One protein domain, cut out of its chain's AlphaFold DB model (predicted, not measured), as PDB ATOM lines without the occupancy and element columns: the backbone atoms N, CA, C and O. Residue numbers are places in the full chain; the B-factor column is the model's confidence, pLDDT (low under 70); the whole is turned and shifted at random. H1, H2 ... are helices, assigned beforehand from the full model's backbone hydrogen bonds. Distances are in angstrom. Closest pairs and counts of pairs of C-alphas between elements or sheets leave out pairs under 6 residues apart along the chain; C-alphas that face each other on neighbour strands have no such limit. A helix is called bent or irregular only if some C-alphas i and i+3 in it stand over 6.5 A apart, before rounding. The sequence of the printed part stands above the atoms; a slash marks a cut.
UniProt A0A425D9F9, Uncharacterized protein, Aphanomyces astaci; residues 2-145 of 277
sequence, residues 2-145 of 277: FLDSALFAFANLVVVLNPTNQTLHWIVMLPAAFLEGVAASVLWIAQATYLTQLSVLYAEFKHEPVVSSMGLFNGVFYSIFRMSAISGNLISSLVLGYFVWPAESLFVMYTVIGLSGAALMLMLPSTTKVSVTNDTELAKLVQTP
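Overview. This is residues 2 to 145 of the 277 residues of an uncharacterized protein of Aphanomyces astaci (UniProt A0A425D9F9). Two long helices, H2 and H3, make a narrow V whose closed end lies at their tight link, and two shorter helices, H1 and H4, pair closely with each other toward its open end, H1 beside residues 24 to 40 of H2, while H4 meets H3 only near their tight link, with residues 103 to 106 against 92 to 96, leaving residues 78 to 87 of H3 free. A long stretch, residues 123 to 135, leads from H4 back to the closed end, where the short helix H5 packs on H2. The printed part has 144 residues with five named helices, in order H1 to H5, and no named strand; the class is all helix. The whole is loose, with a radius of gyration of the C-alphas of 19.8 A, and elongated, spanning 63 by 33 by 22 A.

Along the chain. Find C-alpha 22 at (242.910, 300.039, 139.976); from there H2, residues 22 to 62, runs 57.1 A to C-alpha 62 at (287.503, 329.023, 160.823). H2 is neither bent nor irregular, but only just: C-alphas 28 and 31 are 6.1 A apart. H3, residues 66 to 98, runs back over 46.6 A, and it too is only just neither bent nor irregular, with C-alphas 95 and 98 6.1 A apart. Look next for H4, residues 103 to 122, 28.7 A long, and H1, residues 2 to 17, 22.1 A long. H5, residues 136 to 142, ends at C-alpha 142 at (285.143, 320.477, 145.118).

Arrangement. Start at H2, the hub, which touches three other helices. H1, H2, H3 and H4 form an up and down bundle, a set of helices in which each runs against the one before it. With residues 51 to 60 alone, H2 touches residues 66 to 74 of H3; the closest C-alphas, of Ser 55 and Met 70, are 5.1 A apart. This hairpin has a shallow tilt of 34 degrees, only just short of steep. With residues 24 to 40 alone, H2 touches H1 in another hairpin, the closest C-alphas being those of Asp 4 and Glu 36 at 5.5 A. H1 touches H4 with 33 pairs of C-alphas within 8 A, opposite ways at a shallow tilt of 22 degrees; look at the closest C-alphas, of Phe 2 and Gly 114, 4.5 A apart. H4 and H3 form a hairpin that touches through residues 103 to 106 and 92 to 96 alone, the closest C-alphas being those of Ser 92 and Leu 106 at 6.8 A. H5 touches residues 49 to 56 of H2, with the C-alphas of Gln 53 and Val 142 closest at 6.2 A. H1 and H3 are apart, and so are H2 and H4. Every O i to N i+4 pair is within hydrogen-bond range in H1, H3, H4 and H5, and 36 of 37 are in H2.

Size, cuts and confidence. The two C-alphas farthest apart, those of Thr 20 and Asn 134, are 62.8 A apart. Residues 18 to 23 stand free, as do residues 78 to 87 of H3. The printed part has no cut; the link from H4 to H5 is long, and the other three are tight. The mean pLDDT of the printed part is 79.2, with low confidence at residues 2 to 3, 66 to 67 and 125 to 145.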
ATOM      1  N   PHE A   2     262.146 317.403 149.676       62.78
ATOM      2  CA  PHE A   2     260.763 317.735 149.989       62.78
ATOM      3  C   PHE A   2     259.813 317.788 148.781       62.78
ATOM      4  O   PHE A   2     258.630 317.514 148.949       62.78
ATOM      5  N   LEU A   3     260.301 318.095 147.570       67.06
ATOM      6  CA  LEU A   3     259.451 318.175 146.371       67.06
ATOM      7  C   LEU A   3     259.122 316.789 145.795       67.06
ATOM      8  O   LEU A   3     257.983 316.528 145.424       67.06
ATOM      9  N   ASP A   4     260.113 315.901 145.770       74.12
ATOM     10  CA  ASP A   4     259.987 314.484 145.431       74.12
ATOM     11  C   ASP A   4     259.031 313.767 146.397       74.12
ATOM     12  O   ASP A   4     258.039 313.187 145.955       74.12
ATOM     13  N   SER A   5     259.211 313.940 147.712       74.94
ATOM     14  CA  SER A   5     258.274 313.392 148.700       74.94
ATOM     15  C   SER A   5     256.877 314.029 148.641       74.94
ATOM     16  O   SER A   5     255.889 313.346 148.905       74.94
ATOM     17  N   ALA A   6     256.749 315.312 148.276       79.81
ATOM     18  CA  ALA A   6     255.441 315.950 148.087       79.81
ATOM     19  C   ALA A   6     254.694 315.384 146.871       79.81
ATOM     20  O   ALA A   6     253.488 315.146 146.959       79.81
ATOM     21  N   LEU A   7     255.404 315.135 145.762       84.62
ATOM     22  CA  LEU A   7     254.850 314.493 144.570       84.62
ATOM     23  C   LEU A   7     254.345 313.086 144.898       84.62
ATOM     24  O   LEU A   7     253.219 312.743 144.537       84.62
ATOM     25  N   PHE A   8     255.140 312.298 145.624       84.69
ATOM     26  CA  PHE A   8     254.748 310.949 146.019       84.69
ATOM     27  C   PHE A   8     253.584 310.940 147.018       84.69
ATOM     28  O   PHE A   8     252.632 310.175 146.854       84.69
ATOM     29  N   ALA A   9     253.594 311.828 148.017       83.12
ATOM     30  CA  ALA A   9     252.475 311.976 148.950       83.12
ATOM     31  C   ALA A   9     251.182 312.383 148.224       83.12
ATOM     32  O   ALA A   9     250.115 311.836 148.504       83.12
ATOM     33  N   PHE A  10     251.278 313.282 147.241       85.62
ATOM     34  CA  PHE A  10     250.143 313.681 146.413       85.62
ATOM     35  C   PHE A  10     249.635 312.531 145.528       85.62
ATOM     36  O   PHE A  10     248.429 312.306 145.449       85.62
ATOM     37  N   ALA A  11     250.533 311.759 144.908       87.75
ATOM     38  CA  ALA A  11     250.169 310.561 144.150       87.75
ATOM     39  C   ALA A  11     249.406 309.548 145.026       87.75
ATOM     40  O   ALA A  11     248.351 309.050 144.626       87.75
ATOM     41  N   ASN A  12     249.876 309.316 146.256       87.06
ATOM     42  CA  ASN A  12     249.181 308.476 147.231       87.06
ATOM     43  C   ASN A  12     247.816 309.051 147.636       87.06
ATOM     44  O   ASN A  12     246.848 308.298 147.729       87.06
ATOM     45  N   LEU A  13     247.696 310.369 147.814       88.75
ATOM     46  CA  LEU A  13     246.413 311.015 148.094       88.75
ATOM     47  C   LEU A  13     245.396 310.763 146.969       88.75
ATOM     48  O   LEU A  13     244.261 310.380 147.246       88.75
ATOM     49  N   VAL A  14     245.801 310.911 145.704       87.44
ATOM     50  CA  VAL A  14     244.938 310.635 144.538       87.44
ATOM     51  C   VAL A  14     244.463 309.180 144.523       87.44
ATOM     52  O   VAL A  14     243.298 308.915 144.211       87.44
ATOM     53  N   VAL A  15     245.341 308.244 144.889       88.94
ATOM     54  CA  VAL A  15     245.020 306.814 144.987       88.94
ATOM     55  C   VAL A  15     244.015 306.536 146.101       88.94
ATOM     56  O   VAL A  15     243.024 305.847 145.852       88.94
ATOM     57  N   VAL A  16     244.216 307.104 147.294       87.50
ATOM     58  CA  VAL A  16     243.290 306.906 148.422       87.50
ATOM     59  C   VAL A  16     241.917 307.514 148.138       87.50
ATOM     60  O   VAL A  16     240.911 306.894 148.466       87.50
ATOM     61  N   LEU A  17     241.850 308.661 147.455       87.94
ATOM     62  CA  LEU A  17     240.578 309.279 147.059       87.94
ATOM     63  C   LEU A  17     239.797 308.460 146.011       87.94
ATOM     64  O   LEU A  17     238.603 308.684 145.831       87.94
ATOM     65  N   ASN A  18     240.443 307.510 145.321       90.44
ATOM     66  CA  ASN A  18     239.838 306.695 144.263       90.44
ATOM     67  C   ASN A  18     240.074 305.187 144.490       90.44
ATOM     68  O   ASN A  18     240.676 304.529 143.640       90.44
ATOM     69  N   PRO A  19     239.603 304.591 145.600       84.31
ATOM     70  CA  PRO A  19     240.039 303.262 146.041       84.31
ATOM     71  C   PRO A  19     239.622 302.111 145.108       84.31
ATOM     72  O   PRO A  19     240.241 301.051 145.123       84.31
ATOM     73  N   THR A  20     238.592 302.298 144.282       88.31
ATOM     74  CA  THR A  20     238.056 301.258 143.387       88.31
ATOM     75  C   THR A  20     238.707 301.240 142.003       88.31
ATOM     76  O   THR A  20     238.584 300.249 141.283       88.31
ATOM     77  N   ASN A  21     239.407 302.306 141.608       90.31
ATOM     78  CA  ASN A  21     239.945 302.447 140.256       90.31
ATOM     79  C   ASN A  21     241.399 301.963 140.169       90.31
ATOM     80  O   ASN A  21     242.342 302.752 140.176       90.31
ATOM     81  N   GLN A  22     241.577 300.647 140.043       88.19
ATOM     82  CA  GLN A  22     242.910 300.039 139.976       88.19
ATOM     83  C   GLN A  22     243.733 300.513 138.771       88.19
ATOM     84  O   GLN A  22     244.949 300.660 138.874       88.19
ATOM     85  N   THR A  23     243.097 300.798 137.632       90.88
ATOM     86  CA  THR A  23     243.794 301.328 136.450       90.88
ATOM     87  C   THR A  23     244.400 302.701 136.735       90.88
ATOM     88  O   THR A  23     245.553 302.945 136.381       90.88
ATOM     89  N   LEU A  24     243.665 303.576 137.431       90.12
ATOM     90  CA  LEU A  24     244.181 304.871 137.883       90.12
ATOM     91  C   LEU A  24     245.382 304.694 138.821       90.12
ATOM     92  O   LEU A  24     246.365 305.418 138.680       90.12
ATOM     93  N   HIS A  25     245.334 303.722 139.739       89.25
ATOM     94  CA  HIS A  25     246.436 303.466 140.674       89.25
ATOM     95  C   HIS A  25     247.735 303.156 139.938       89.25
ATOM     96  O   HIS A  25     248.752 303.784 140.218       89.25
ATOM     97  N   TRP A  26     247.699 302.257 138.953       90.94
ATOM     98  CA  TRP A  26     248.882 301.923 138.157       90.94
ATOM     99  C   TRP A  26     249.402 303.114 137.345       90.94
ATOM    100  O   TRP A  26     250.608 303.359 137.328       90.94
ATOM    101  N   ILE A  27     248.501 303.871 136.710       91.94
ATOM    102  CA  ILE A  27     248.859 305.023 135.866       91.94
ATOM    103  C   ILE A  27     249.485 306.157 136.684       91.94
ATOM    104  O   ILE A  27     250.351 306.858 136.173       91.94
ATOM    105  N   VAL A  28     249.069 306.347 137.936       92.31
ATOM    106  CA  VAL A  28     249.605 307.409 138.801       92.31
ATOM    107  C   VAL A  28     250.869 306.948 139.532       92.31
ATOM    108  O   VAL A  28     251.861 307.676 139.552       92.31
ATOM    109  N   MET A  29     250.868 305.739 140.100       89.88
ATOM    110  CA  MET A  29     251.964 305.276 140.958       89.88
ATOM    111  C   MET A  29     253.227 304.908 140.183       89.88
ATOM    112  O   MET A  29     254.316 305.233 140.648       89.88
ATOM    113  N   LEU A  30     253.121 304.261 139.014       91.62
ATOM    114  CA  LEU A  30     254.313 303.838 138.265       91.62
ATOM    115  C   LEU A  30     255.166 305.034 137.803       91.62
ATOM    116  O   LEU A  30     256.370 305.032 138.075       91.62
ATOM    117  N   PRO A  31     254.600 306.080 137.166       91.56
ATOM    118  CA  PRO A  31     255.381 307.254 136.789       91.56
ATOM    119  C   PRO A  31     255.876 308.045 138.001       91.56
ATOM    120  O   PRO A  31     257.006 308.526 137.976       91.56
ATOM    121  N   ALA A  32     255.067 308.161 139.063       90.06
ATOM    122  CA  ALA A  32     255.475 308.855 140.285       90.06
ATOM    123  C   ALA A  32     256.683 308.172 140.943       90.06
ATOM    124  O   ALA A  32     257.671 308.846 141.227       90.06
ATOM    125  N   ALA A  33     256.650 306.844 141.096       88.25
ATOM    126  CA  ALA A  33     257.754 306.069 141.661       88.25
ATOM    127  C   ALA A  33     259.025 306.150 140.798       88.25
ATOM    128  O   ALA A  33     260.130 306.283 141.324       88.25
ATOM    129  N   PHE A  34     258.885 306.112 139.468       90.19
ATOM    130  CA  PHE A  34     260.023 306.283 138.562       90.19
ATOM    131  C   PHE A  34     260.662 307.672 138.699       90.19
ATOM    132  O   PHE A  34     261.883 307.786 138.834       90.19
ATOM    133  N   LEU A  35     259.844 308.729 138.695       89.62
ATOM    134  CA  LEU A  35     260.319 310.103 138.857       89.62
ATOM    135  C   LEU A  35     260.960 310.324 140.226       89.62
ATOM    136  O   LEU A  35     261.995 310.982 140.296       89.62
ATOM    137  N   GLU A  36     260.393 309.758 141.288       87.44
ATOM    138  CA  GLU A  36     260.969 309.822 142.629       87.44
ATOM    139  C   GLU A  36     262.321 309.112 142.695       87.44
ATOM    140  O   GLU A  36     263.273 309.689 143.212       87.44
ATOM    141  N   GLY A  37     262.461 307.923 142.099       86.69
ATOM    142  CA  GLY A  37     263.743 307.214 142.046       86.69
ATOM    143  C   GLY A  37     264.844 308.029 141.355       86.69
ATOM    144  O   GLY A  37     265.954 308.168 141.880       86.69
ATOM    145  N   VAL A  38     264.532 308.635 140.204       88.44
ATOM    146  CA  VAL A  38     265.474 309.510 139.488       88.44
ATOM    147  C   VAL A  38     265.770 310.772 140.305       88.44
ATOM    148  O   VAL A  38     266.940 311.107 140.506       88.44
ATOM    149  N   ALA A  39     264.740 311.448 140.818       86.69
ATOM    150  CA  ALA A  39     264.889 312.674 141.595       86.69
ATOM    151  C   ALA A  39     265.709 312.448 142.872       86.69
ATOM    152  O   ALA A  39     266.615 313.233 143.148       86.69
ATOM    153  N   ALA A  40     265.458 311.360 143.602       84.25
ATOM    154  CA  ALA A  40     266.189 310.994 144.809       84.25
ATOM    155  C   ALA A  40     267.684 310.803 144.519       84.25
ATOM    156  O   ALA A  40     268.518 311.334 145.251       84.25
ATOM    157  N   SER A  41     268.039 310.117 143.426       84.06
ATOM    158  CA  SER A  41     269.445 309.909 143.050       84.06
ATOM    159  C   SER A  41     270.186 311.229 142.783       84.06
ATOM    160  O   SER A  41     271.255 311.471 143.346       84.06
ATOM    161  N   VAL A  42     269.588 312.126 141.989       85.12
ATOM    162  CA  VAL A  42     270.156 313.447 141.678       85.12
ATOM    163  C   VAL A  42     270.250 314.294 142.942       85.12
ATOM    164  O   VAL A  42     271.238 315.002 143.151       85.12
ATOM    165  N   LEU A  43     269.243 314.201 143.806       84.19
ATOM    166  CA  LEU A  43     269.182 314.965 145.036       84.19
ATOM    167  C   LEU A  43     270.278 314.574 146.026       84.19
ATOM    168  O   LEU A  43     270.921 315.463 146.575       84.19
ATOM    169  N   TRP A  44     270.506 313.280 146.243       81.56
ATOM    170  CA  TRP A  44     271.574 312.810 147.129       81.56
ATOM    171  C   TRP A  44     272.954 313.270 146.643       81.56
ATOM    172  O   TRP A  44     273.775 313.712 147.444       81.56
ATOM    173  N   ILE A  45     273.188 313.273 145.327       80.06
ATOM    174  CA  ILE A  45     274.438 313.788 144.743       80.06
ATOM    175  C   ILE A  45     274.559 315.307 144.940       80.06
ATOM    176  O   ILE A  45     275.618 315.806 145.340       80.06
ATOM    177  N   ALA A  46     273.482 316.053 144.679       80.94
ATOM    178  CA  ALA A  46     273.455 317.504 144.856       80.94
ATOM    179  C   ALA A  46     273.671 317.899 146.326       80.94
ATOM    180  O   ALA A  46     274.445 318.813 146.611       80.94
ATOM    181  N   GLN A  47     273.045 317.179 147.256       82.94
ATOM    182  CA  GLN A  47     273.183 317.374 148.695       82.94
ATOM    183  C   GLN A  47     274.613 317.102 149.169       82.94
ATOM    184  O   GLN A  47     275.180 317.946 149.865       82.94
ATOM    185  N   ALA A  48     275.213 315.977 148.766       79.00
ATOM    186  CA  ALA A  48     276.588 315.651 149.132       79.00
ATOM    187  C   ALA A  48     277.562 316.724 148.625       79.00
ATOM    188  O   ALA A  48     278.405 317.211 149.375       79.00
ATOM    189  N   THR A  49     277.390 317.170 147.376       79.25
ATOM    190  CA  THR A  49     278.223 318.227 146.781       79.25
ATOM    191  C   THR A  49     278.058 319.559 147.516       79.25
ATOM    192  O   THR A  49     279.047 320.232 147.805       79.25
ATOM    193  N   TYR A  50     276.821 319.936 147.851       80.56
ATOM    194  CA  TYR A  50     276.521 321.171 148.575       80.56
ATOM    195  C   TYR A  50     277.150 321.187 149.974       80.56
ATOM    196  O   TYR A  50     277.789 322.173 150.342       80.56
ATOM    197  N   LEU A  51     277.026 320.096 150.738       81.94
ATOM    198  CA  LEU A  51     277.651 319.996 152.060       81.94
ATOM    199  C   LEU A  51     279.176 320.039 151.978       81.94
ATOM    200  O   LEU A  51     279.798 320.741 152.775       81.94
ATOM    201  N   THR A  52     279.778 319.361 150.999       79.62
ATOM    202  CA  THR A  52     281.228 319.427 150.779       79.62
ATOM    203  C   THR A  52     281.668 320.862 150.493       79.62
ATOM    204  O   THR A  52     282.575 321.366 151.154       79.62
ATOM    205  N   GLN A  53     280.989 321.577 149.593       77.38
ATOM    206  CA  GLN A  53     281.305 322.980 149.298       77.38
ATOM    207  C   GLN A  53     281.154 323.892 150.521       77.38
ATOM    208  O   GLN A  53     282.019 324.729 150.781       77.38
ATOM    209  N   LEU A  54     280.080 323.718 151.293       81.00
ATOM    210  CA  LEU A  54     279.837 324.509 152.495       81.00
ATOM    211  C   LEU A  54     280.892 324.241 153.575       81.00
ATOM    212  O   LEU A  54     281.366 325.173 154.220       81.00
ATOM    213  N   SER A  55     281.295 322.980 153.739       79.88
ATOM    214  CA  SER A  55     282.326 322.589 154.700       79.88
ATOM    215  C   SER A  55     283.708 323.142 154.350       79.88
ATOM    216  O   SER A  55     284.443 323.537 155.248       79.88
ATOM    217  N   VAL A  56     284.029 323.231 153.056       77.38
ATOM    218  CA  VAL A  56     285.253 323.856 152.542       77.38
ATOM    219  C   VAL A  56     285.272 325.343 152.878       77.38
ATOM    220  O   VAL A  56     286.242 325.832 153.452       77.38
ATOM    221  N   LEU A  57     284.174 326.042 152.586       80.19
ATOM    222  CA  LEU A  57     284.043 327.464 152.881       80.19
ATOM    223  C   LEU A  57     284.127 327.725 154.395       80.19
ATOM    224  O   LEU A  57     284.822 328.634 154.837       80.19
ATOM    225  N   TYR A  58     283.477 326.892 155.206       82.69
ATOM    226  CA  TYR A  58     283.552 326.984 156.665       82.69
ATOM    227  C   TYR A  58     284.970 326.742 157.207       82.69
ATOM    228  O   TYR A  58     285.424 327.495 158.069       82.69
ATOM    229  N   ALA A  59     285.675 325.733 156.688       81.31
ATOM    230  CA  ALA A  59     287.049 325.412 157.068       81.31
ATOM    231  C   ALA A  59     288.006 326.584 156.799       81.31
ATOM    232  O   ALA A  59     288.838 326.908 157.649       81.31
ATOM    233  N   GLU A  60     287.836 327.266 155.661       79.44
ATOM    234  CA  GLU A  60     288.600 328.465 155.301       79.44
ATOM    235  C   GLU A  60     288.342 329.617 156.286       79.44
ATOM    236  O   GLU A  60     289.288 330.205 156.809       79.44
ATOM    237  N   PHE A  61     287.073 329.889 156.619       82.94
ATOM    238  CA  PHE A  61     286.703 330.952 157.564       82.94
ATOM    239  C   PHE A  61     287.139 330.685 159.011       82.94
ATOM    240  O   PHE A  61     287.405 331.630 159.756       82.94
ATOM    241  N   LYS A  62     287.160 329.419 159.445       82.69
ATOM    242  CA  LYS A  62     287.503 329.023 160.823       82.69
ATOM    243  C   LYS A  62     288.957 328.599 161.009       82.69
ATOM    244  O   LYS A  62     289.360 328.393 162.151       82.69
ATOM    245  N   HIS A  63     289.734 328.503 159.930       81.06
ATOM    246  CA  HIS A  63     291.090 327.942 159.929       81.06
ATOM    247  C   HIS A  63     291.152 326.523 160.525       81.06
ATOM    248  O   HIS A  63     292.088 326.170 161.243       81.06
ATOM    249  N   GLU A  64     290.144 325.703 160.222       79.25
ATOM    250  CA  GLU A  64     290.059 324.301 160.644       79.25
ATOM    251  C   GLU A  64     290.354 323.358 159.466       79.25
ATOM    252  O   GLU A  64     290.145 323.721 158.308       79.25
ATOM    253  N   PRO A  65     290.835 322.127 159.713       76.00
ATOM    254  CA  PRO A  65     291.036 321.161 158.641       76.00
ATOM    255  C   PRO A  65     289.702 320.797 157.967       76.00
ATOM    256  O   PRO A  65     288.742 320.398 158.633       76.00
ATOM    257  N   VAL A  66     289.673 320.858 156.627       69.88
ATOM    258  CA  VAL A  66     288.482 320.600 155.788       69.88
ATOM    259  C   VAL A  66     287.822 319.260 156.120       69.88
ATOM    260  O   VAL A  66     286.603 319.161 156.177       69.88
ATOM    261  N   VAL A  67     288.629 318.240 156.412       68.75
ATOM    262  CA  VAL A  67     288.179 316.902 156.825       68.75
ATOM    263  C   VAL A  67     287.315 316.938 158.090       68.75
ATOM    264  O   VAL A  67     286.250 316.325 158.130       68.75
ATOM    265  N   SER A  68     287.718 317.703 159.106       72.69
ATOM    266  CA  SER A  68     286.947 317.829 160.348       72.69
ATOM    267  C   SER A  68     285.644 318.601 160.123       72.69
ATOM    268  O   SER A  68     284.587 318.188 160.603       72.69
ATOM    269  N   SER A  69     285.696 319.662 159.310       75.38
ATOM    270  CA  SER A  69     284.512 320.434 158.918       75.38
ATOM    271  C   SER A  69     283.517 319.593 158.106       75.38
ATOM    272  O   SER A  69     282.324 319.604 158.404       75.38
ATOM    273  N   MET A  70     283.985 318.800 157.133       71.81
ATOM    274  CA  MET A  70     283.154 317.858 156.367       71.81
ATOM    275  C   MET A  70     282.423 316.883 157.294       71.81
ATOM    276  O   MET A  70     281.215 316.683 157.153       71.81
ATOM    277  N   GLY A  71     283.131 316.323 158.281       71.38
ATOM    278  CA  GLY A  71     282.548 315.443 159.293       71.38
ATOM    279  C   GLY A  71     281.438 316.116 160.104       71.38
ATOM    280  O   GLY A  71     280.378 315.516 160.295       71.38
ATOM    281  N   LEU A  72     281.634 317.372 160.518       78.06
ATOM    282  CA  LEU A  72     280.635 318.144 161.262       78.06
ATOM    283  C   LEU A  72     279.359 318.382 160.440       78.06
ATOM    284  O   LEU A  72     278.264 318.058 160.905       78.06
ATOM    285  N   PHE A  73     279.481 318.913 159.219       80.62
ATOM    286  CA  PHE A  73     278.320 319.206 158.366       80.62
ATOM    287  C   PHE A  73     277.552 317.938 157.985       80.62
ATOM    288  O   PHE A  73     276.321 317.918 158.075       80.62
ATOM    289  N   ASN A  74     278.263 316.865 157.627       79.94
ATOM    290  CA  ASN A  74     277.641 315.573 157.350       79.94
ATOM    291  C   ASN A  74     276.937 315.015 158.595       79.94
ATOM    292  O   ASN A  74     275.785 314.589 158.504       79.94
ATOM    293  N   GLY A  75     277.576 315.068 159.768       74.88
ATOM    294  CA  GLY A  75     276.989 314.597 161.022       74.88
ATOM    295  C   GLY A  75     275.705 315.342 161.396       74.88
ATOM    296  O   GLY A  75     274.703 314.710 161.738       74.88
ATOM    297  N   VAL A  76     275.691 316.674 161.269       81.94
ATOM    298  CA  VAL A  76     274.495 317.498 161.525       81.94
ATOM    299  C   VAL A  76     273.377 317.166 160.536       81.94
ATOM    300  O   VAL A  76     272.240 316.940 160.955       81.94
ATOM    301  N   PHE A  77     273.687 317.071 159.239       83.94
ATOM    302  CA  PHE A  77     272.701 316.727 158.213       83.94
ATOM    303  C   PHE A  77     272.060 315.360 158.468       83.94
ATOM    304  O   PHE A  77     270.833 315.254 158.517       83.94
ATOM    305  N   TYR A  78     272.872 314.319 158.677       77.25
ATOM    306  CA  TYR A  78     272.353 312.974 158.918       77.25
ATOM    307  C   TYR A  78     271.589 312.878 160.241       77.25
ATOM    308  O   TYR A  78     270.600 312.151 160.313       77.25
ATOM    309  N   SER A  79     271.980 313.648 161.260       78.69
ATOM    310  CA  SER A  79     271.223 313.738 162.516       78.69
ATOM    311  C   SER A  79     269.822 314.302 162.277       78.69
ATOM    312  O   SER A  79     268.838 313.701 162.705       78.69
ATOM    313  N   ILE A  80     269.706 315.402 161.526       83.69
ATOM    314  CA  ILE A  80     268.408 315.990 161.155       83.69
ATOM    315  C   ILE A  80     267.593 315.011 160.297       83.69
ATOM    316  O   ILE A  80     266.408 314.803 160.560       83.69
ATOM    317  N   PHE A  81     268.224 314.366 159.314       81.38
ATOM    318  CA  PHE A  81     267.581 313.372 158.454       81.38
ATOM    319  C   PHE A  81     266.991 312.211 159.270       81.38
ATOM    320  O   PHE A  81     265.815 311.876 159.118       81.38
ATOM    321  N   ARG A  82     267.758 311.638 160.204       76.31
ATOM    322  CA  ARG A  82     267.282 310.554 161.078       76.31
ATOM    323  C   ARG A  82     266.176 311.014 162.026       76.31
ATOM    324  O   ARG A  82     265.194 310.293 162.188       76.31
ATOM    325  N   MET A  83     266.274 312.223 162.577       80.19
ATOM    326  CA  MET A  83     265.201 312.794 163.397       80.19
ATOM    327  C   MET A  83     263.910 312.983 162.596       80.19
ATOM    328  O   MET A  83     262.838 312.662 163.105       80.19
ATOM    329  N   SER A  84     264.007 313.406 161.330       83.69
ATOM    330  CA  SER A  84     262.845 313.551 160.445       83.69
ATOM    331  C   SER A  84     262.137 312.214 160.188       83.69
ATOM    332  O   SER A  84     260.907 312.153 160.200       83.69
ATOM    333  N   ALA A  85     262.904 311.125 160.052       80.25
ATOM    334  CA  ALA A  85     262.365 309.778 159.899       80.25
ATOM    335  C   ALA A  85     261.641 309.308 161.172       80.25
ATOM    336  O   ALA A  85     260.566 308.717 161.080       80.25
ATOM    337  N   ILE A  86     262.187 309.600 162.359       82.88
ATOM    338  CA  ILE A  86     261.530 309.290 163.639       82.88
ATOM    339  C   ILE A  86     260.230 310.091 163.776       82.88
ATOM    340  O   ILE A  86     259.181 309.512 164.058       82.88
ATOM    341  N   SER A  87     260.270 311.405 163.534       87.31
ATOM    342  CA  SER A  87     259.087 312.261 163.658       87.31
ATOM    343  C   SER A  87     258.003 311.913 162.640       87.31
ATOM    344  O   SER A  87     256.833 311.875 163.007       87.31
ATOM    345  N   GLY A  88     258.368 311.610 161.390       86.44
ATOM    346  CA  GLY A  88     257.411 311.177 160.368       86.44
ATOM    347  C   GLY A  88     256.729 309.874 160.774       86.44
ATOM    348  O   GLY A  88     255.510 309.801 160.858       86.44
ATOM    349  N   ASN A  89     257.501 308.861 161.160       87.19
ATOM    350  CA  ASN A  89     256.922 307.599 161.617       87.19
ATOM    351  C   ASN A  89     256.017 307.762 162.852       87.19
ATOM    352  O   ASN A  89     254.959 307.136 162.925       87.19
ATOM    353  N   LEU A  90     256.369 308.654 163.781       85.94
ATOM    354  CA  LEU A  90     255.527 308.951 164.938       85.94
ATOM    355  C   LEU A  90     254.220 309.652 164.544       85.94
ATOM    356  O   LEU A  90     253.160 309.269 165.039       85.94
ATOM    357  N   ILE A  91     254.271 310.629 163.630       88.62
ATOM    358  CA  ILE A  91     253.069 311.271 163.074       88.62
ATOM    359  C   ILE A  91     252.168 310.206 162.442       88.62
ATOM    360  O   ILE A  91     250.981 310.155 162.762       88.62
ATOM    361  N   SER A  92     252.728 309.301 161.632       86.38
ATOM    362  CA  SER A  92     251.962 308.207 161.026       86.38
ATOM    363  C   SER A  92     251.235 307.348 162.050       86.38
ATOM    364  O   SER A  92     250.039 307.088 161.909       86.38
ATOM    365  N   SER A  93     251.938 306.927 163.098       86.06
ATOM    366  CA  SER A  93     251.358 306.061 164.122       86.06
ATOM    367  C   SER A  93     250.349 306.765 165.024       86.06
ATOM    368  O   SER A  93     249.360 306.145 165.414       86.06
ATOM    369  N   LEU A  94     250.532 308.051 165.332       87.62
ATOM    370  CA  LEU A  94     249.545 308.810 166.103       87.62
ATOM    371  C   LEU A  94     248.252 309.003 165.307       87.62
ATOM    372  O   LEU A  94     247.166 308.771 165.832       87.62
ATOM    373  N   VAL A  95     248.368 309.377 164.034       89.31
ATOM    374  CA  VAL A  95     247.220 309.660 163.163       89.31
ATOM    375  C   VAL A  95     246.420 308.389 162.887       89.31
ATOM    376  O   VAL A  95     245.209 308.376 163.089       89.31
ATOM    377  N   LEU A  96     247.092 307.307 162.486       85.81
ATOM    378  CA  LEU A  96     246.424 306.054 162.123       85.81
ATOM    379  C   LEU A  96     246.063 305.189 163.337       85.81
ATOM    380  O   LEU A  96     245.093 304.441 163.283       85.81
ATOM    381  N   GLY A  97     246.851 305.255 164.412       82.06
ATOM    382  CA  GLY A  97     246.702 304.387 165.579       82.06
ATOM    383  C   GLY A  97     245.926 305.018 166.728       82.06
ATOM    384  O   GLY A  97     244.958 304.432 167.197       82.06
ATOM    385  N   TYR A  98     246.347 306.196 167.197       84.44
ATOM    386  CA  TYR A  98     245.734 306.836 168.368       84.44
ATOM    387  C   TYR A  98     244.451 307.587 168.007       84.44
ATOM    388  O   TYR A  98     243.420 307.409 168.652       84.44
ATOM    389  N   PHE A  99     244.506 308.413 166.962       87.06
ATOM    390  CA  PHE A  99     243.361 309.205 166.518       87.06
ATOM    391  C   PHE A  99     242.420 308.435 165.584       87.06
ATOM    392  O   PHE A  99     241.273 308.843 165.416       87.06
ATOM    393  N   VAL A 100     242.890 307.322 165.004       86.12
ATOM    394  CA  VAL A 100     242.136 306.477 164.057       86.12
ATOM    395  C   VAL A 100     241.588 307.303 162.882       86.12
ATOM    396  O   VAL A 100     240.474 307.106 162.398       86.12
ATOM    397  N   TRP A 101     242.368 308.288 162.441       86.56
ATOM    398  CA  TRP A 101     242.019 309.136 161.309       86.56
ATOM    399  C   TRP A 101     242.244 308.398 159.991       86.56
ATOM    400  O   TRP A 101     243.099 307.509 159.908       86.56
ATOM    401  N   PRO A 102     241.502 308.766 158.933       86.56
ATOM    402  CA  PRO A 102     241.662 308.120 157.647       86.56
ATOM    403  C   PRO A 102     243.005 308.490 157.010       86.56
ATOM    404  O   PRO A 102     243.557 309.575 157.231       86.56
ATOM    405  N   ALA A 103     243.519 307.590 156.172       83.75
ATOM    406  CA  ALA A 103     244.814 307.753 155.517       83.75
ATOM    407  C   ALA A 103     244.886 309.010 154.628       83.75
ATOM    408  O   ALA A 103     245.976 309.552 154.452       83.75
ATOM    409  N   GLU A 104     243.753 309.533 154.130       87.25
ATOM    410  CA  GLU A 104     243.733 310.806 153.391       87.25
ATOM    411  C   GLU A 104     244.361 311.944 154.202       87.25
ATOM    412  O   GLU A 104     245.160 312.717 153.677       87.25
ATOM    413  N   SER A 105     244.027 312.026 155.494       88.19
ATOM    414  CA  SER A 105     244.497 313.105 156.371       88.19
ATOM    415  C   SER A 105     246.016 313.066 156.508       88.19
ATOM    416  O   SER A 105     246.679 314.101 156.461       88.19
ATOM    417  N   LEU A 106     246.576 311.860 156.621       88.50
ATOM    418  CA  LEU A 106     248.013 311.631 156.688       88.50
ATOM    419  C   LEU A 106     248.726 312.095 155.412       88.50
ATOM    420  O   LEU A 106     249.701 312.842 155.496       88.50
ATOM    421  N   PHE A 107     248.224 311.700 154.241       88.19
ATOM    422  CA  PHE A 107     248.827 312.111 152.974       88.19
ATOM    423  C   PHE A 107     248.729 313.622 152.760       88.19
ATOM    424  O   PHE A 107     249.717 314.230 152.359       88.19
ATOM    425  N   VAL A 108     247.604 314.250 153.124       89.44
ATOM    426  CA  VAL A 108     247.467 315.715 153.085       89.44
ATOM    427  C   VAL A 108     248.501 316.392 153.987       89.44
ATOM    428  O   VAL A 108     249.175 317.323 153.542       89.44
ATOM    429  N   MET A 109     248.676 315.919 155.226       89.69
ATOM    430  CA  MET A 109     249.685 316.471 156.137       89.69
ATOM    431  C   MET A 109     251.096 316.362 155.553       89.69
ATOM    432  O   MET A 109     251.833 317.350 155.555       89.69
ATOM    433  N   TYR A 110     251.467 315.207 154.993       88.94
ATOM    434  CA  TYR A 110     252.780 315.043 154.363       88.94
ATOM    435  C   TYR A 110     252.967 315.874 153.101       88.94
ATOM    436  O   TYR A 110     254.054 316.420 152.910       88.94
ATOM    437  N   THR A 111     251.935 316.052 152.278       87.88
ATOM    438  CA  THR A 111     252.010 316.956 151.126       87.88
ATOM    439  C   THR A 111     252.228 318.402 151.571       87.88
ATOM    440  O   THR A 111     253.083 319.079 151.007       87.88
ATOM    441  N   VAL A 112     251.525 318.882 152.605       90.50
ATOM    442  CA  VAL A 112     251.701 320.255 153.119       90.50
ATOM    443  C   VAL A 112     253.100 320.452 153.708       90.50
ATOM    444  O   VAL A 112     253.772 321.431 153.375       90.50
ATOM    445  N   ILE A 113     253.573 319.511 154.529       89.50
ATOM    446  CA  ILE A 113     254.924 319.560 155.108       89.50
ATOM    447  C   ILE A 113     255.980 319.512 153.995       89.50
ATOM    448  O   ILE A 113     256.890 320.341 153.987       89.50
ATOM    449  N   GLY A 114     255.836 318.616 153.015       87.06
ATOM    450  CA  GLY A 114     256.732 318.522 151.863       87.06
ATOM    451  C   GLY A 114     256.750 319.802 151.021       87.06
ATOM    452  O   GLY A 114     257.814 320.337 150.724       87.06
ATOM    453  N   LEU A 115     255.596 320.390 150.702       88.12
ATOM    454  CA  LEU A 115     255.556 321.661 149.969       88.12
ATOM    455  C   LEU A 115     256.198 322.804 150.762       88.12
ATOM    456  O   LEU A 115     256.944 323.601 150.189       88.12
ATOM    457  N   SER A 116     255.973 322.858 152.077       88.94
ATOM    458  CA  SER A 116     256.609 323.855 152.944       88.94
ATOM    459  C   SER A 116     258.135 323.692 152.988       88.94
ATOM    460  O   SER A 116     258.863 324.673 152.840       88.94
ATOM    461  N   GLY A 117     258.636 322.457 153.088       85.69
ATOM    462  CA  GLY A 117     260.068 322.161 153.062       85.69
ATOM    463  C   GLY A 117     260.705 322.477 151.707       85.69
ATOM    464  O   GLY A 117     261.828 322.977 151.651       85.69
ATOM    465  N   ALA A 118     259.978 322.253 150.609       85.12
ATOM    466  CA  ALA A 118     260.419 322.634 149.271       85.12
ATOM    467  C   ALA A 118     260.495 324.163 149.127       85.12
ATOM    468  O   ALA A 118     261.495 324.675 148.630       85.12
ATOM    469  N   ALA A 119     259.494 324.895 149.625       86.56
ATOM    470  CA  ALA A 119     259.498 326.358 149.625       86.56
ATOM    471  C   ALA A 119     260.668 326.936 150.443       86.56
ATOM    472  O   ALA A 119     261.341 327.855 149.979       86.56
ATOM    473  N   LEU A 120     260.968 326.358 151.612       86.06
ATOM    474  CA  LEU A 120     262.128 326.748 152.423       86.06
ATOM    475  C   LEU A 120     263.456 326.504 151.693       86.06
ATOM    476  O   LEU A 120     264.345 327.349 151.746       86.06
ATOM    477  N   MET A 121     263.582 325.389 150.968       81.69
ATOM    478  CA  MET A 121     264.775 325.100 150.161       81.69
ATOM    479  C   MET A 121     264.929 326.045 148.965       81.69
ATOM    480  O   MET A 121     266.052 326.356 148.581       81.69
ATOM    481  N   LEU A 122     263.832 326.549 148.393       82.81
ATOM    482  CA  LEU A 122     263.892 327.574 147.342       82.81
ATOM    483  C   LEU A 122     264.341 328.941 147.874       82.81
ATOM    484  O   LEU A 122     264.892 329.738 147.120       82.81
ATOM    485  N   MET A 123     264.127 329.209 149.164       83.06
ATOM    486  CA  MET A 123     264.627 330.411 149.836       83.06
ATOM    487  C   MET A 123     266.084 330.286 150.290       83.06
ATOM    488  O   MET A 123     266.648 331.262 150.790       83.06
ATOM    489  N   LEU A 124     266.704 329.113 150.125       78.94
ATOM    490  CA  LEU A 124     268.095 328.912 150.497       78.94
ATOM    491  C   LEU A 124     268.998 329.735 149.558       78.94
ATOM    492  O   LEU A 124     268.923 329.568 148.336       78.94
ATOM    493  N   PRO A 125     269.863 330.618 150.089       68.94
ATOM    494  CA  PRO A 125     270.797 331.367 149.263       68.94
ATOM    495  C   PRO A 125     271.704 330.405 148.494       68.94
ATOM    496  O   PRO A 125     272.264 329.471 149.073       68.94
ATOM    497  N   SER A 126     271.874 330.644 147.191       65.44
ATOM    498  CA  SER A 126     272.876 329.923 146.409       65.44
ATOM    499  C   SER A 126     274.239 330.172 147.051       65.44
ATOM    500  O   SER A 126     274.640 331.326 147.223       65.44
ATOM    501  N   THR A 127     274.929 329.103 147.451       58.59
ATOM    502  CA  THR A 127     276.296 329.206 147.955       58.59
ATOM    503  C   THR A 127     277.129 329.901 146.888       58.59
ATOM    504  O   THR A 127     277.181 329.473 145.733       58.59
ATOM    505  N   THR A 128     277.725 331.037 147.254       51.78
ATOM    506  CA  THR A 128     278.633 331.777 146.381       51.78
ATOM    507  C   THR A 128     279.665 330.793 145.852       51.78
ATOM    508  O   THR A 128     280.287 330.079 146.637       51.78
ATOM    509  N   LYS A 129     279.795 330.707 144.522       52.03
ATOM    510  CA  LYS A 129     280.779 329.841 143.868       52.03
ATOM    511  C   LYS A 129     282.121 330.087 144.544       52.03
ATOM    512  O   LYS A 129     282.630 331.202 144.466       52.03
ATOM    513  N   VAL A 130     282.648 329.073 145.228       51.81
ATOM    514  CA  VAL A 130     283.987 329.122 145.813       51.81
ATOM    515  C   VAL A 130     284.929 329.510 144.676       51.81
ATOM    516  O   VAL A 130     285.073 328.765 143.705       51.81
ATOM    517  N   SER A 131     285.487 330.720 144.741       43.16
ATOM    518  CA  SER A 131     286.549 331.140 143.834       43.16
ATOM    519  C   SER A 131     287.751 330.307 144.239       43.16
ATOM    520  O   SER A 131     288.384 330.585 145.255       43.16
ATOM    521  N   VAL A 132     287.972 329.200 143.528       48.78
ATOM    522  CA  VAL A 132     289.086 328.285 143.770       48.78
ATOM    523  C   VAL A 132     290.376 329.078 143.576       48.78
ATOM    524  O   VAL A 132     290.869 329.234 142.461       48.78
ATOM    525  N   THR A 133     290.905 329.623 144.665       43.34
ATOM    526  CA  THR A 133     292.177 330.337 144.670       43.34
ATOM    527  C   THR A 133     293.268 329.283 144.780       43.34
ATOM    528  O   THR A 133     293.670 328.941 145.876       43.34
ATOM    529  N   ASN A 134     293.676 328.703 143.647       45.72
ATOM    530  CA  ASN A 134     294.907 327.922 143.420       45.72
ATOM    531  C   ASN A 134     295.343 326.831 144.432       45.72
ATOM    532  O   ASN A 134     296.431 326.274 144.272       45.72
ATOM    533  N   ASP A 135     294.516 326.430 145.396       52.38
ATOM    534  CA  ASP A 135     294.814 325.310 146.283       52.38
ATOM    535  C   ASP A 135     294.409 323.996 145.613       52.38
ATOM    536  O   ASP A 135     293.238 323.618 145.512       52.38
ATOM    537  N   THR A 136     295.429 323.295 145.121       53.66
ATOM    538  CA  THR A 136     295.321 322.051 144.342       53.66
ATOM    539  C   THR A 136     294.544 320.951 145.085       53.66
ATOM    540  O   THR A 136     293.906 320.116 144.449       53.66
ATOM    541  N   GLU A 137     294.542 320.961 146.421       51.50
ATOM    542  CA  GLU A 137     293.795 320.013 147.263       51.50
ATOM    543  C   GLU A 137     292.316 320.406 147.426       51.50
ATOM    544  O   GLU A 137     291.435 319.550 147.364       51.50
ATOM    545  N   LEU A 138     292.014 321.705 147.518       51.47
ATOM    546  CA  LEU A 138     290.647 322.230 147.605       51.47
ATOM    547  C   LEU A 138     289.891 322.030 146.286       51.47
ATOM    548  O   LEU A 138     288.732 321.613 146.263       51.47
ATOM    549  N   ALA A 139     290.592 322.250 145.169       53.22
ATOM    550  CA  ALA A 139     290.083 322.004 143.825       53.22
ATOM    551  C   ALA A 139     289.730 320.523 143.601       53.22
ATOM    552  O   ALA A 139     288.724 320.229 142.958       53.22
ATOM    553  N   LYS A 140     290.513 319.586 144.157       56.50
ATOM    554  CA  LYS A 140     290.264 318.136 144.047       56.50
ATOM    555  C   LYS A 140     289.053 317.660 144.854       56.50
ATOM    556  O   LYS A 140     288.444 316.673 144.453       56.50
ATOM    557  N   LEU A 141     288.722 318.324 145.964       53.84
ATOM    558  CA  LEU A 141     287.573 317.980 146.816       53.84
ATOM    559  C   LEU A 141     286.252 318.587 146.309       53.84
ATOM    560  O   LEU A 141     285.191 318.006 146.516       53.84
ATOM    561  N   VAL A 142     286.316 319.744 145.637       53.12
ATOM    562  CA  VAL A 142     285.143 320.477 145.118       53.12
ATOM    563  C   VAL A 142     284.792 320.095 143.674       53.12
ATOM    564  O   VAL A 142     283.642 320.258 143.257       53.12
ATOM    565  N   GLN A 143     285.748 319.590 142.888       54.03
ATOM    566  CA  GLN A 143     285.482 319.165 141.515       54.03
ATOM    567  C   GLN A 143     284.521 317.971 141.484       54.03
ATOM    568  O   GLN A 143     284.857 316.863 141.895       54.03
ATOM    569  N   THR A 144     283.342 318.190 140.896       46.97
ATOM    570  CA  THR A 144     282.525 317.117 140.322       46.97
ATOM    571  C   THR A 144     283.430 316.269 139.428       46.97
ATOM    572  O   THR A 144     284.058 316.851 138.534       46.97
ATOM    573  N   PRO A 145     283.532 314.945 139.637       47.53
ATOM    574  CA  PRO A 145     284.419 314.118 138.839       47.53
ATOM    575  C   PRO A 145     283.997 314.258 137.380       47.53
ATOM    576  O   PRO A 145     282.894 313.872 136.991       47.53
TER     577      PRO A 145